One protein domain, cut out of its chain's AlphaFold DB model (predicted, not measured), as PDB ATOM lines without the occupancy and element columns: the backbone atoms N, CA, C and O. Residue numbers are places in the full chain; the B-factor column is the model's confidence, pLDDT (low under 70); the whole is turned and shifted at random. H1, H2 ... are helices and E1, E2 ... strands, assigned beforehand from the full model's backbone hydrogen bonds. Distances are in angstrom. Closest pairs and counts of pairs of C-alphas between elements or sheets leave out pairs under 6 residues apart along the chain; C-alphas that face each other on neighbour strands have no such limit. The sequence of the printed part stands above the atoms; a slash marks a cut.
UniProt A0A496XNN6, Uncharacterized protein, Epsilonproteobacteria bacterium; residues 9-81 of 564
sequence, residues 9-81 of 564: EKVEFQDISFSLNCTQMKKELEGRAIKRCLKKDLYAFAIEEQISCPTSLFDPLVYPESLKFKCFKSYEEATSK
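What this domain is: This is residues 9 to 81 of the 564 residues of an uncharacterized protein of Epsilonproteobacteria bacterium (UniProt A0A496XNN6). A small sheet of three strands has one long helix, H1, slantwise over one face, and this two-layered body is drawn out into a rod by the long link from E2 to E3 at one end, where residues 55 to 60 stick out, and by the short helix H2 at the other. The sheet runs E1, E3, E2, antiparallel throughout, and no named helix is on its other face. The printed part has 73 residues, with three named strands and two named helices in the order E1, H1, E2, E3, H2, a mixed class of helices and strands. The whole is loose, with a radius of gyration of the C-alphas of 14.2 A and spans of 48 by 22 by 16 A.

How they stand to each other: Begin with the inner strand E3, residues 66 to 72, whose pairing is staggered. Over residues 66 to 69 it is antiparallel to the edge strand E1, residues 9 to 12, at 149 degrees; look there for N 9 and O 69, 2.8 A apart, within hydrogen-bond range. Over residues 69 to 72 it pairs with the other edge strand, E2, residues 44 to 47, antiparallel at 144 degrees, with N 46 and O 70 at 2.9 A. E2 and E3 form a hairpin, while E1 and E2 are apart. H1, residues 22 to 38, is on the sheet at a height of 8.5 A over it. It lies over E3, slantwise to the strands at 43 degrees on the local plane; its closest C-alphas to E3 are those of Cys 37 and Cys 71, 5.4 A apart. E1, H1 and E2 form a split strand-helix-strand unit, two strands running the same way with E3 between them, and its crossover is right-handed. H2, residues 75 to 79, is only just not on the sheet, with 4 pairs of C-alphas within 10 A, and is apart from H1. In H1 and H2 every O i to N i+4 pair is within hydrogen-bond range.

Where its parts are: Find C-alpha 66 at (-11.110, -58.401, 122.156); from there E3 runs 19.0 A to C-alpha 72. E1 starts at C-alpha 9, (-4.077, -62.539, 126.847), and covers 10.1 A; E2 covers 10.4 A. H1 runs 24.6 A from C-alpha 22, and H2 runs 6.0 A to C-alpha 79 at (18.196, -57.123, 127.629).

The domain as a whole: The farthest C-alphas, those of Phe 58 and Glu 76, are 47.5 A apart. The printed part has no cut. The link from E2 to E3, residues 48 to 65, is long; those from H1 to E2 and from E3 to H2 are tight. The mean pLDDT of the printed part is 73.4, and you find values under 70 at residues 12 to 20, 24 and 50 to 66.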
ATOM      1  N   GLU A   9      -3.400 -63.604 126.126       76.62
ATOM      2  CA  GLU A   9      -4.077 -62.539 126.847       76.62
ATOM      3  C   GLU A   9      -5.047 -61.816 125.914       76.62
ATOM      4  O   GLU A   9      -4.897 -61.849 124.694       76.62
ATOM      5  N   LYS A  10      -6.034 -61.130 126.493       72.88
ATOM      6  CA  LYS A  10      -7.028 -60.340 125.756       72.88
ATOM      7  C   LYS A  10      -7.008 -58.886 126.209       72.88
ATOM      8  O   LYS A  10      -6.844 -58.643 127.400       72.88
ATOM      9  N   VAL A  11      -7.173 -57.919 125.308       70.19
ATOM     10  CA  VAL A  11      -7.578 -56.537 125.648       70.19
ATOM     11  C   VAL A  11      -8.971 -56.313 125.077       70.19
ATOM     12  O   VAL A  11      -9.152 -56.514 123.880       70.19
ATOM     13  N   GLU A  12      -9.939 -55.929 125.907       69.94
ATOM     14  CA  GLU A  12     -11.316 -55.678 125.463       69.94
ATOM     15  C   GLU A  12     -11.455 -54.300 124.807       69.94
ATOM     16  O   GLU A  12     -10.794 -53.335 125.203       69.94
ATOM     17  N   PHE A  13     -12.307 -54.214 123.782       62.81
ATOM     18  CA  PHE A  13     -12.513 -52.991 122.999       62.81
ATOM     19  C   PHE A  13     -13.356 -51.929 123.712       62.81
ATOM     20  O   PHE A  13     -13.239 -50.753 123.376       62.81
ATOM     21  N   GLN A  14     -14.157 -52.318 124.711       59.34
ATOM     22  CA  GLN A  14     -15.020 -51.405 125.478       59.34
ATOM     23  C   GLN A  14     -14.234 -50.295 126.188       59.34
ATOM     24  O   GLN A  14     -14.778 -49.240 126.499       59.34
ATOM     25  N   ASP A  15     -12.934 -50.507 126.391       55.28
ATOM     26  CA  ASP A  15     -12.069 -49.536 127.034       55.28
ATOM     27  C   ASP A  15     -11.449 -48.507 126.055       55.28
ATOM     28  O   ASP A  15     -10.621 -47.707 126.494       55.28
ATOM     29  N   ILE A  16     -11.749 -48.545 124.746       59.47
ATOM     30  CA  ILE A  16     -11.110 -47.721 123.695       59.47
ATOM     31  C   ILE A  16     -12.017 -46.555 123.275       59.47
ATOM     32  O   ILE A  16     -13.232 -46.694 123.183       59.47
ATOM     33  N   SER A  17     -11.426 -45.398 122.963       57.38
ATOM     34  CA  SER A  17     -12.184 -44.262 122.423       57.38
ATOM     35  C   SER A  17     -12.757 -44.568 121.030       57.38
ATOM     36  O   SER A  17     -12.006 -44.799 120.078       57.38
ATOM     37  N   PHE A  18     -14.086 -44.497 120.891       54.09
ATOM     38  CA  PHE A  18     -14.831 -44.772 119.652       54.09
ATOM     39  C   PHE A  18     -14.616 -43.740 118.525       54.09
ATOM     40  O   PHE A  18     -15.135 -43.910 117.427       54.09
ATOM     41  N   SER A  19     -13.836 -42.677 118.752       57.41
ATOM     42  CA  SER A  19     -13.563 -41.634 117.750       57.41
ATOM     43  C   SER A  19     -12.304 -41.888 116.901       57.41
ATOM     44  O   SER A  19     -11.810 -40.968 116.245       57.41
ATOM     45  N   LEU A  20     -11.707 -43.081 116.975       61.12
ATOM     46  CA  LEU A  20     -10.410 -43.387 116.363       61.12
ATOM     47  C   LEU A  20     -10.557 -44.122 115.030       61.12
ATOM     48  O   LEU A  20     -11.338 -45.061 114.901       61.12
ATOM     49  N   ASN A  21      -9.723 -43.768 114.048       71.25
ATOM     50  CA  ASN A  21      -9.593 -44.600 112.849       71.25
ATOM     51  C   ASN A  21      -8.869 -45.923 113.174       71.25
ATOM     52  O   ASN A  21      -8.138 -46.025 114.164       71.25
ATOM     53  N   CYS A  22      -9.037 -46.944 112.328       72.25
ATOM     54  CA  CYS A  22      -8.534 -48.296 112.600       72.25
ATOM     55  C   CYS A  22      -7.019 -48.347 112.900       72.25
ATOM     56  O   CYS A  22      -6.580 -49.022 113.835       72.25
ATOM     57  N   THR A  23      -6.211 -47.557 112.184       70.25
ATOM     58  CA  THR A  23      -4.767 -47.434 112.443       70.25
ATOM     59  C   THR A  23      -4.480 -46.872 113.834       70.25
ATOM     60  O   THR A  23      -3.587 -47.352 114.529       70.25
ATOM     61  N   GLN A  24      -5.210 -45.841 114.260       69.62
ATOM     62  CA  GLN A  24      -5.037 -45.234 115.579       69.62
ATOM     63  C   GLN A  24      -5.461 -46.173 116.710       69.62
ATOM     64  O   GLN A  24      -4.798 -46.199 117.743       69.62
ATOM     65  N   MET A  25      -6.522 -46.942 116.495       72.75
ATOM     66  CA  MET A  25      -7.019 -47.940 117.435       72.75
ATOM     67  C   MET A  25      -6.032 -49.100 117.619       72.75
ATOM     68  O   MET A  25      -5.716 -49.461 118.751       72.75
ATOM     69  N   LYS A  26      -5.465 -49.637 116.527       73.50
ATOM     70  CA  LYS A  26      -4.429 -50.683 116.594       73.50
ATOM     71  C   LYS A  26      -3.240 -50.253 117.461       73.50
ATOM     72  O   LYS A  26      -2.787 -51.009 118.314       73.50
ATOM     73  N   LYS A  27      -2.777 -49.015 117.285       72.94
ATOM     74  CA  LYS A  27      -1.669 -48.437 118.064       72.94
ATOM     75  C   LYS A  27      -1.987 -48.304 119.557       72.94
ATOM     76  O   LYS A  27      -1.112 -48.498 120.401       72.94
ATOM     77  N   GLU A  28      -3.230 -47.968 119.892       75.06
ATOM     78  CA  GLU A  28      -3.668 -47.884 121.287       75.06
ATOM     79  C   GLU A  28      -3.737 -49.273 121.938       75.06
ATOM     80  O   GLU A  28      -3.244 -49.470 123.052       75.06
ATOM     81  N   LEU A  29      -4.272 -50.259 121.211       76.38
ATOM     82  CA  LEU A  29      -4.297 -51.660 121.628       76.38
ATOM     83  C   LEU A  29      -2.889 -52.219 121.873       76.38
ATOM     84  O   LEU A  29      -2.658 -52.854 122.902       76.38
ATOM     85  N   GLU A  30      -1.933 -51.931 120.984       78.75
ATOM     86  CA  GLU A  30      -0.519 -52.291 121.162       78.75
ATOM     87  C   GLU A  30       0.050 -51.713 122.470       78.75
ATOM     88  O   GLU A  30       0.666 -52.431 123.260       78.75
ATOM     89  N   GLY A  31      -0.213 -50.433 122.761       78.75
ATOM     90  CA  GLY A  31       0.222 -49.798 124.008       78.75
ATOM     91  C   GLY A  31      -0.351 -50.473 125.262       78.75
ATOM     92  O   GLY A  31       0.354 -50.635 126.263       78.75
ATOM     93  N   ARG A  32      -1.614 -50.912 125.215       79.88
ATOM     94  CA  ARG A  32      -2.266 -51.649 126.313       79.88
ATOM     95  C   ARG A  32      -1.712 -53.062 126.469       79.88
ATOM     96  O   ARG A  32      -1.482 -53.488 127.603       79.88
ATOM     97  N   ALA A  33      -1.460 -53.759 125.362       81.25
ATOM     98  CA  ALA A  33      -0.851 -55.086 125.361       81.25
ATOM     99  C   ALA A  33       0.532 -55.058 126.031       81.25
ATOM    100  O   ALA A  33       0.771 -55.831 126.961       81.25
ATOM    101  N   ILE A  34       1.392 -54.092 125.672       83.62
ATOM    102  CA  ILE A  34       2.698 -53.886 126.325       83.62
ATOM    103  C   ILE A  34       2.527 -53.714 127.838       83.62
ATOM    104  O   ILE A  34       3.178 -54.407 128.620       83.62
ATOM    105  N   LYS A  35       1.628 -52.822 128.275       82.19
ATOM    106  CA  LYS A  35       1.390 -52.561 129.707       82.19
ATOM    107  C   LYS A  35       0.914 -53.818 130.444       82.19
ATOM    108  O   LYS A  35       1.325 -54.035 131.582       82.19
ATOM    109  N   ARG A  36       0.077 -54.657 129.817       84.81
ATOM    110  CA  ARG A  36      -0.358 -55.941 130.396       84.81
ATOM    111  C   ARG A  36       0.789 -56.951 130.485       84.81
ATOM    112  O   ARG A  36       0.919 -57.575 131.533       84.81
ATOM    113  N   CYS A  37       1.643 -57.070 129.466       84.38
ATOM    114  CA  CYS A  37       2.808 -57.962 129.528       84.38
ATOM    115  C   CYS A  37       3.803 -57.550 130.614       84.38
ATOM    116  O   CYS A  37       4.256 -58.393 131.387       84.38
ATOM    117  N   LEU A  38       4.053 -56.246 130.756       85.31
ATOM    118  CA  LEU A  38       4.946 -55.713 131.783       85.31
ATOM    119  C   LEU A  38       4.479 -56.030 133.212       85.31
ATOM    120  O   LEU A  38       5.316 -56.229 134.085       85.31
ATOM    121  N   LYS A  39       3.164 -56.130 133.462       85.31
ATOM    122  CA  LYS A  39       2.621 -56.558 134.770       85.31
ATOM    123  C   LYS A  39       2.918 -58.023 135.105       85.31
ATOM    124  O   LYS A  39       2.745 -58.416 136.252       85.31
ATOM    125  N   LYS A  40       3.320 -58.823 134.115       83.12
ATOM    126  CA  LYS A  40       3.649 -60.249 134.249       83.12
ATOM    127  C   LYS A  40       5.148 -60.522 134.091       83.12
ATOM    128  O   LYS A  40       5.519 -61.662 133.846       83.12
ATOM    129  N   ASP A  41       5.982 -59.481 134.164       84.38
ATOM    130  CA  ASP A  41       7.430 -59.557 133.933       84.38
ATOM    131  C   ASP A  41       7.815 -60.163 132.566       84.38
ATOM    132  O   ASP A  41       8.836 -60.834 132.417       84.38
ATOM    133  N   LEU A  42       6.996 -59.885 131.543       85.25
ATOM    134  CA  LEU A  42       7.247 -60.240 130.146       85.25
ATOM    135  C   LEU A  42       7.408 -58.972 129.302       85.25
ATOM    136  O   LEU A  42       6.657 -58.005 129.449       85.25
ATOM    137  N   TYR A  43       8.401 -58.969 128.412       84.88
ATOM    138  CA  TYR A  43       8.924 -57.734 127.807       84.88
ATOM    139  C   TYR A  43       8.794 -57.664 126.281       84.88
ATOM    140  O   TYR A  43       9.441 -56.846 125.632       84.88
ATOM    141  N   ALA A  44       7.965 -58.512 125.691       79.38
ATOM    142  CA  ALA A  44       7.501 -58.393 124.320       79.38
ATOM    143  C   ALA A  44       6.093 -58.977 124.195       79.38
ATOM    144  O   ALA A  44       5.623 -59.714 125.066       79.38
ATOM    145  N   PHE A  45       5.425 -58.643 123.095       82.19
ATOM    146  CA  PHE A  45       4.122 -59.195 122.763       82.19
ATOM    147  C   PHE A  45       3.983 -59.428 121.258       82.19
ATOM    148  O   PHE A  45       4.668 -58.793 120.456       82.19
ATOM    149  N   ALA A  46       3.113 -60.362 120.881       79.94
ATOM    150  CA  ALA A  46       2.734 -60.635 119.498       79.94
ATOM    151  C   ALA A  46       1.221 -60.681 119.446       79.94
ATOM    152  O   ALA A  46       0.592 -61.375 120.244       79.94
ATOM    153  N   ILE A  47       0.654 -59.934 118.511       77.50
ATOM    154  CA  ILE A  47      -0.770 -59.991 118.221       77.50
ATOM    155  C   ILE A  47      -1.025 -61.290 117.452       77.50
ATOM    156  O   ILE A  47      -0.352 -61.547 116.456       77.50
ATOM    157  N   GLU A  48      -1.964 -62.107 117.925       74.44
ATOM    158  CA  GLU A  48      -2.308 -63.375 117.266       74.44
ATOM    159  C   GLU A  48      -3.335 -63.203 116.145       74.44
ATOM    160  O   GLU A  48      -3.402 -64.021 115.232       74.44
ATOM    161  N   GLU A  49      -4.127 -62.136 116.198       70.00
ATOM    162  CA  GLU A  49      -5.250 -61.904 115.292       70.00
ATOM    163  C   GLU A  49      -4.960 -60.732 114.341       70.00
ATOM    164  O   GLU A  49      -4.490 -59.666 114.749       70.00
ATOM    165  N   GLN A  50      -5.256 -60.898 113.049       64.44
ATOM    166  CA  GLN A  50      -5.223 -59.769 112.120       64.44
ATOM    167  C   GLN A  50      -6.419 -58.853 112.393       64.44
ATOM    168  O   GLN A  50      -7.568 -59.232 112.183       64.44
ATOM    169  N   ILE A  51      -6.148 -57.622 112.830       66.19
ATOM    170  CA  ILE A  51      -7.152 -56.554 112.828       66.19
ATOM    171  C   ILE A  51      -7.365 -56.155 111.364       66.19
ATOM    172  O   ILE A  51      -6.508 -55.483 110.781       66.19
ATOM    173  N   SER A  52      -8.475 -56.592 110.769       62.59
ATOM    174  CA  SER A  52      -8.865 -56.171 109.422       62.59
ATOM    175  C   SER A  52      -9.483 -54.777 109.496       62.59
ATOM    176  O   SER A  52     -10.491 -54.572 110.168       62.59
ATOM    177  N   CYS A  53      -8.847 -53.799 108.854       62.78
ATOM    178  CA  CYS A  53      -9.393 -52.451 108.751       62.78
ATOM    179  C   CYS A  53     -10.291 -52.362 107.509       62.78
ATOM    180  O   CYS A  53      -9.850 -52.801 106.444       62.78
ATOM    181  N   PRO A  54     -11.496 -51.775 107.603       65.12
ATOM    182  CA  PRO A  54     -12.333 -51.564 106.430       65.12
ATOM    183  C   PRO A  54     -11.597 -50.705 105.403       65.12
ATOM    184  O   PRO A  54     -10.900 -49.746 105.748       65.12
ATOM    185  N   THR A  55     -11.725 -51.093 104.137       60.91
ATOM    186  CA  THR A  55     -11.034 -50.445 103.010       60.91
ATOM    187  C   THR A  55     -11.913 -49.406 102.308       60.91
ATOM    188  O   THR A  55     -11.404 -48.591 101.542       60.91
ATOM    189  N   SER A  56     -13.211 -49.391 102.624       59.00
ATOM    190  CA  SER A  56     -14.235 -48.499 102.082       59.00
ATOM    191  C   SER A  56     -14.895 -47.668 103.188       59.00
ATOM    192  O   SER A  56     -15.074 -48.137 104.309       59.00
ATOM    193  N   LEU A  57     -15.315 -46.443 102.850       54.81
ATOM    194  CA  LEU A  57     -16.147 -45.571 103.700       54.81
ATOM    195  C   LEU A  57     -17.533 -46.168 104.015       54.81
ATOM    196  O   LEU A  57     -18.202 -45.681 104.921       54.81
ATOM    197  N   PHE A  58     -17.953 -47.195 103.270       59.09
ATOM    198  CA  PHE A  58     -19.266 -47.835 103.383       59.09
ATOM    199  C   PHE A  58     -19.224 -49.227 104.027       59.09
ATOM    200  O   PHE A  58     -20.283 -49.804 104.270       59.09
ATOM    201  N   ASP A  59     -18.036 -49.762 104.324       59.50
ATOM    202  CA  ASP A  59     -17.931 -51.013 105.073       59.50
ATOM    203  C   ASP A  59     -18.147 -50.722 106.566       59.50
ATOM    204  O   ASP A  59     -17.453 -49.864 107.126       59.50
ATOM    205  N   PRO A  60     -19.071 -51.421 107.252       58.59
ATOM    206  CA  PRO A  60     -19.196 -51.286 108.692       58.59
ATOM    207  C   PRO A  60     -17.870 -51.675 109.357       58.59
ATOM    208  O   PRO A  60     -17.259 -52.693 109.025       58.59
ATOM    209  N   LEU A  61     -17.418 -50.861 110.312       57.62
ATOM    210  CA  LEU A  61     -16.280 -51.195 111.165       57.62
ATOM    211  C   LEU A  61     -16.638 -52.422 112.014       57.62
ATOM    212  O   LEU A  61     -17.269 -52.304 113.060       57.62
ATOM    213  N   VAL A  62     -16.238 -53.608 111.553       60.19
ATOM    214  CA  VAL A  62     -16.314 -54.843 112.338       60.19
ATOM    215  C   VAL A  62     -15.072 -54.913 113.217       60.19
ATOM    216  O   VAL A  62     -13.979 -55.255 112.765       60.19
ATOM    217  N   TYR A  63     -15.236 -54.551 114.484       61.28
ATOM    218  CA  TYR A  63     -14.193 -54.697 115.490       61.28
ATOM    219  C   TYR A  63     -14.289 -56.078 116.150       61.28
ATOM    220  O   TYR A  63     -15.393 -56.494 116.503       61.28
ATOM    221  N   PRO A  64     -13.173 -56.799 116.364       63.03
ATOM    222  CA  PRO A  64     -13.199 -57.946 117.263       63.03
ATOM    223  C   PRO A  64     -13.535 -57.466 118.685       63.03
ATOM    224  O   PRO A  64     -13.062 -56.415 119.097       63.03
ATOM    225  N   GLU A  65     -14.319 -58.219 119.462       64.44
ATOM    226  CA  GLU A  65     -14.674 -57.837 120.849       64.44
ATOM    227  C   GLU A  65     -13.439 -57.684 121.757       64.44
ATOM    228  O   GLU A  65     -13.416 -56.901 122.712       64.44
ATOM    229  N   SER A  66     -12.377 -58.426 121.438       66.06
ATOM    230  CA  SER A  66     -11.110 -58.401 122.156       66.06
ATOM    231  C   SER A  66      -9.943 -58.642 121.210       66.06
ATOM    232  O   SER A  66     -10.064 -59.460 120.303       66.06
ATOM    233  N   LEU A  67      -8.798 -58.008 121.460       74.94
ATOM    234  CA  LEU A  67      -7.546 -58.336 120.783       74.94
ATOM    235  C   LEU A  67      -6.800 -59.427 121.553       74.94
ATOM    236  O   LEU A  67      -6.408 -59.186 122.700       74.94
ATOM    237  N   LYS A  68      -6.550 -60.583 120.925       80.25
ATOM    238  CA  LYS A  68      -5.664 -61.612 121.493       80.25
ATOM    239  C   LYS A  68      -4.191 -61.323 121.222       80.25
ATOM    240  O   LYS A  68      -3.783 -61.048 120.091       80.25
ATOM    241  N   PHE A  69      -3.370 -61.426 122.262       81.62
ATOM    242  CA  PHE A  69      -1.922 -61.278 122.165       81.62
ATOM    243  C   PHE A  69      -1.201 -62.248 123.099       81.62
ATOM    244  O   PHE A  69      -1.686 -62.572 124.178       81.62
ATOM    245  N   LYS A  70      -0.008 -62.687 122.702       84.50
ATOM    246  CA  LYS A  70       0.895 -63.466 123.552       84.50
ATOM    247  C   LYS A  70       1.972 -62.568 124.113       84.50
ATOM    248  O   LYS A  70       2.625 -61.864 123.348       84.50
ATOM    249  N   CYS A  71       2.195 -62.636 125.418       83.88
ATOM    250  CA  CYS A  71       3.379 -62.059 126.039       83.88
ATOM    251  C   CYS A  71       4.535 -63.059 125.964       83.88
ATOM    252  O   CYS A  71       4.368 -64.230 126.303       83.88
ATOM    253  N   PHE A  72       5.703 -62.603 125.530       76.31
ATOM    254  CA  PHE A  72       6.905 -63.427 125.430       76.31
ATOM    255  C   PHE A  72       8.157 -62.576 125.689       76.31
ATOM    256  O   PHE A  72       8.064 -61.361 125.838       76.31
ATOM    257  N   LYS A  73       9.327 -63.210 125.752       82.62
ATOM    258  CA  LYS A  73      10.620 -62.669 126.209       82.62
ATOM    259  C   LYS A  73      10.759 -62.465 127.716       82.62
ATOM    260  O   LYS A  73      10.094 -61.612 128.309       82.62
ATOM    261  N   SER A  74      11.723 -63.182 128.294       86.81
ATOM    262  CA  SER A  74      12.217 -62.919 129.648       86.81
ATOM    263  C   SER A  74      13.044 -61.628 129.717       86.81
ATOM    264  O   SER A  74      13.397 -61.026 128.696       86.81
ATOM    265  N   TYR A  75      13.393 -61.204 130.934       88.81
ATOM    266  CA  TYR A  75      14.298 -60.075 131.155       88.81
ATOM    267  C   TYR A  75      15.653 -60.284 130.453       88.81
ATOM    268  O   TYR A  75      16.171 -59.376 129.795       88.81
ATOM    269  N   GLU A  76      16.240 -61.473 130.583       90.19
ATOM    270  CA  GLU A  76      17.538 -61.822 130.005       90.19
ATOM    271  C   GLU A  76      17.490 -61.751 128.476       90.19
ATOM    272  O   GLU A  76      18.364 -61.141 127.858       90.19
ATOM    273  N   GLU A  77      16.436 -62.293 127.864       89.12
ATOM    274  CA  GLU A  77      16.242 -62.250 126.414       89.12
ATOM    275  C   GLU A  77      16.070 -60.812 125.918       89.12
ATOM    276  O   GLU A  77      16.765 -60.392 124.985       89.12
ATOM    277  N   ALA A  78      15.210 -60.032 126.582       87.94
ATOM    278  CA  ALA A  78      14.936 -58.643 126.230       87.94
ATOM    279  C   ALA A  78      16.182 -57.754 126.336       87.94
ATOM    280  O   ALA A  78      16.392 -56.886 125.490       87.94
ATOM    281  N   THR A  79      17.036 -57.983 127.338       92.06
ATOM    282  CA  THR A  79      18.196 -57.123 127.629       92.06
ATOM    283  C   THR A  79      19.527 -57.631 127.069       92.06
ATOM    284  O   THR A  79      20.510 -56.886 127.081       92.06
ATOM    285  N   SER A  80      19.568 -58.845 126.511       90.44
ATOM    286  CA  SER A  80      20.778 -59.506 125.987       90.44
ATOM    287  C   SER A  80      21.594 -58.655 125.004       90.44
ATOM    288  O   SER A  80      22.825 -58.684 125.018       90.44
ATOM    289  N   LYS A  81      20.918 -57.857 124.166       89.81
ATOM    290  CA  LYS A  81      21.533 -57.001 123.134       89.81
ATOM    291  C   LYS A  81      21.659 -55.531 123.547       89.81
ATOM    292  O   LYS A  81      21.933 -54.671 122.705       89.81
TER     293      LYS A  81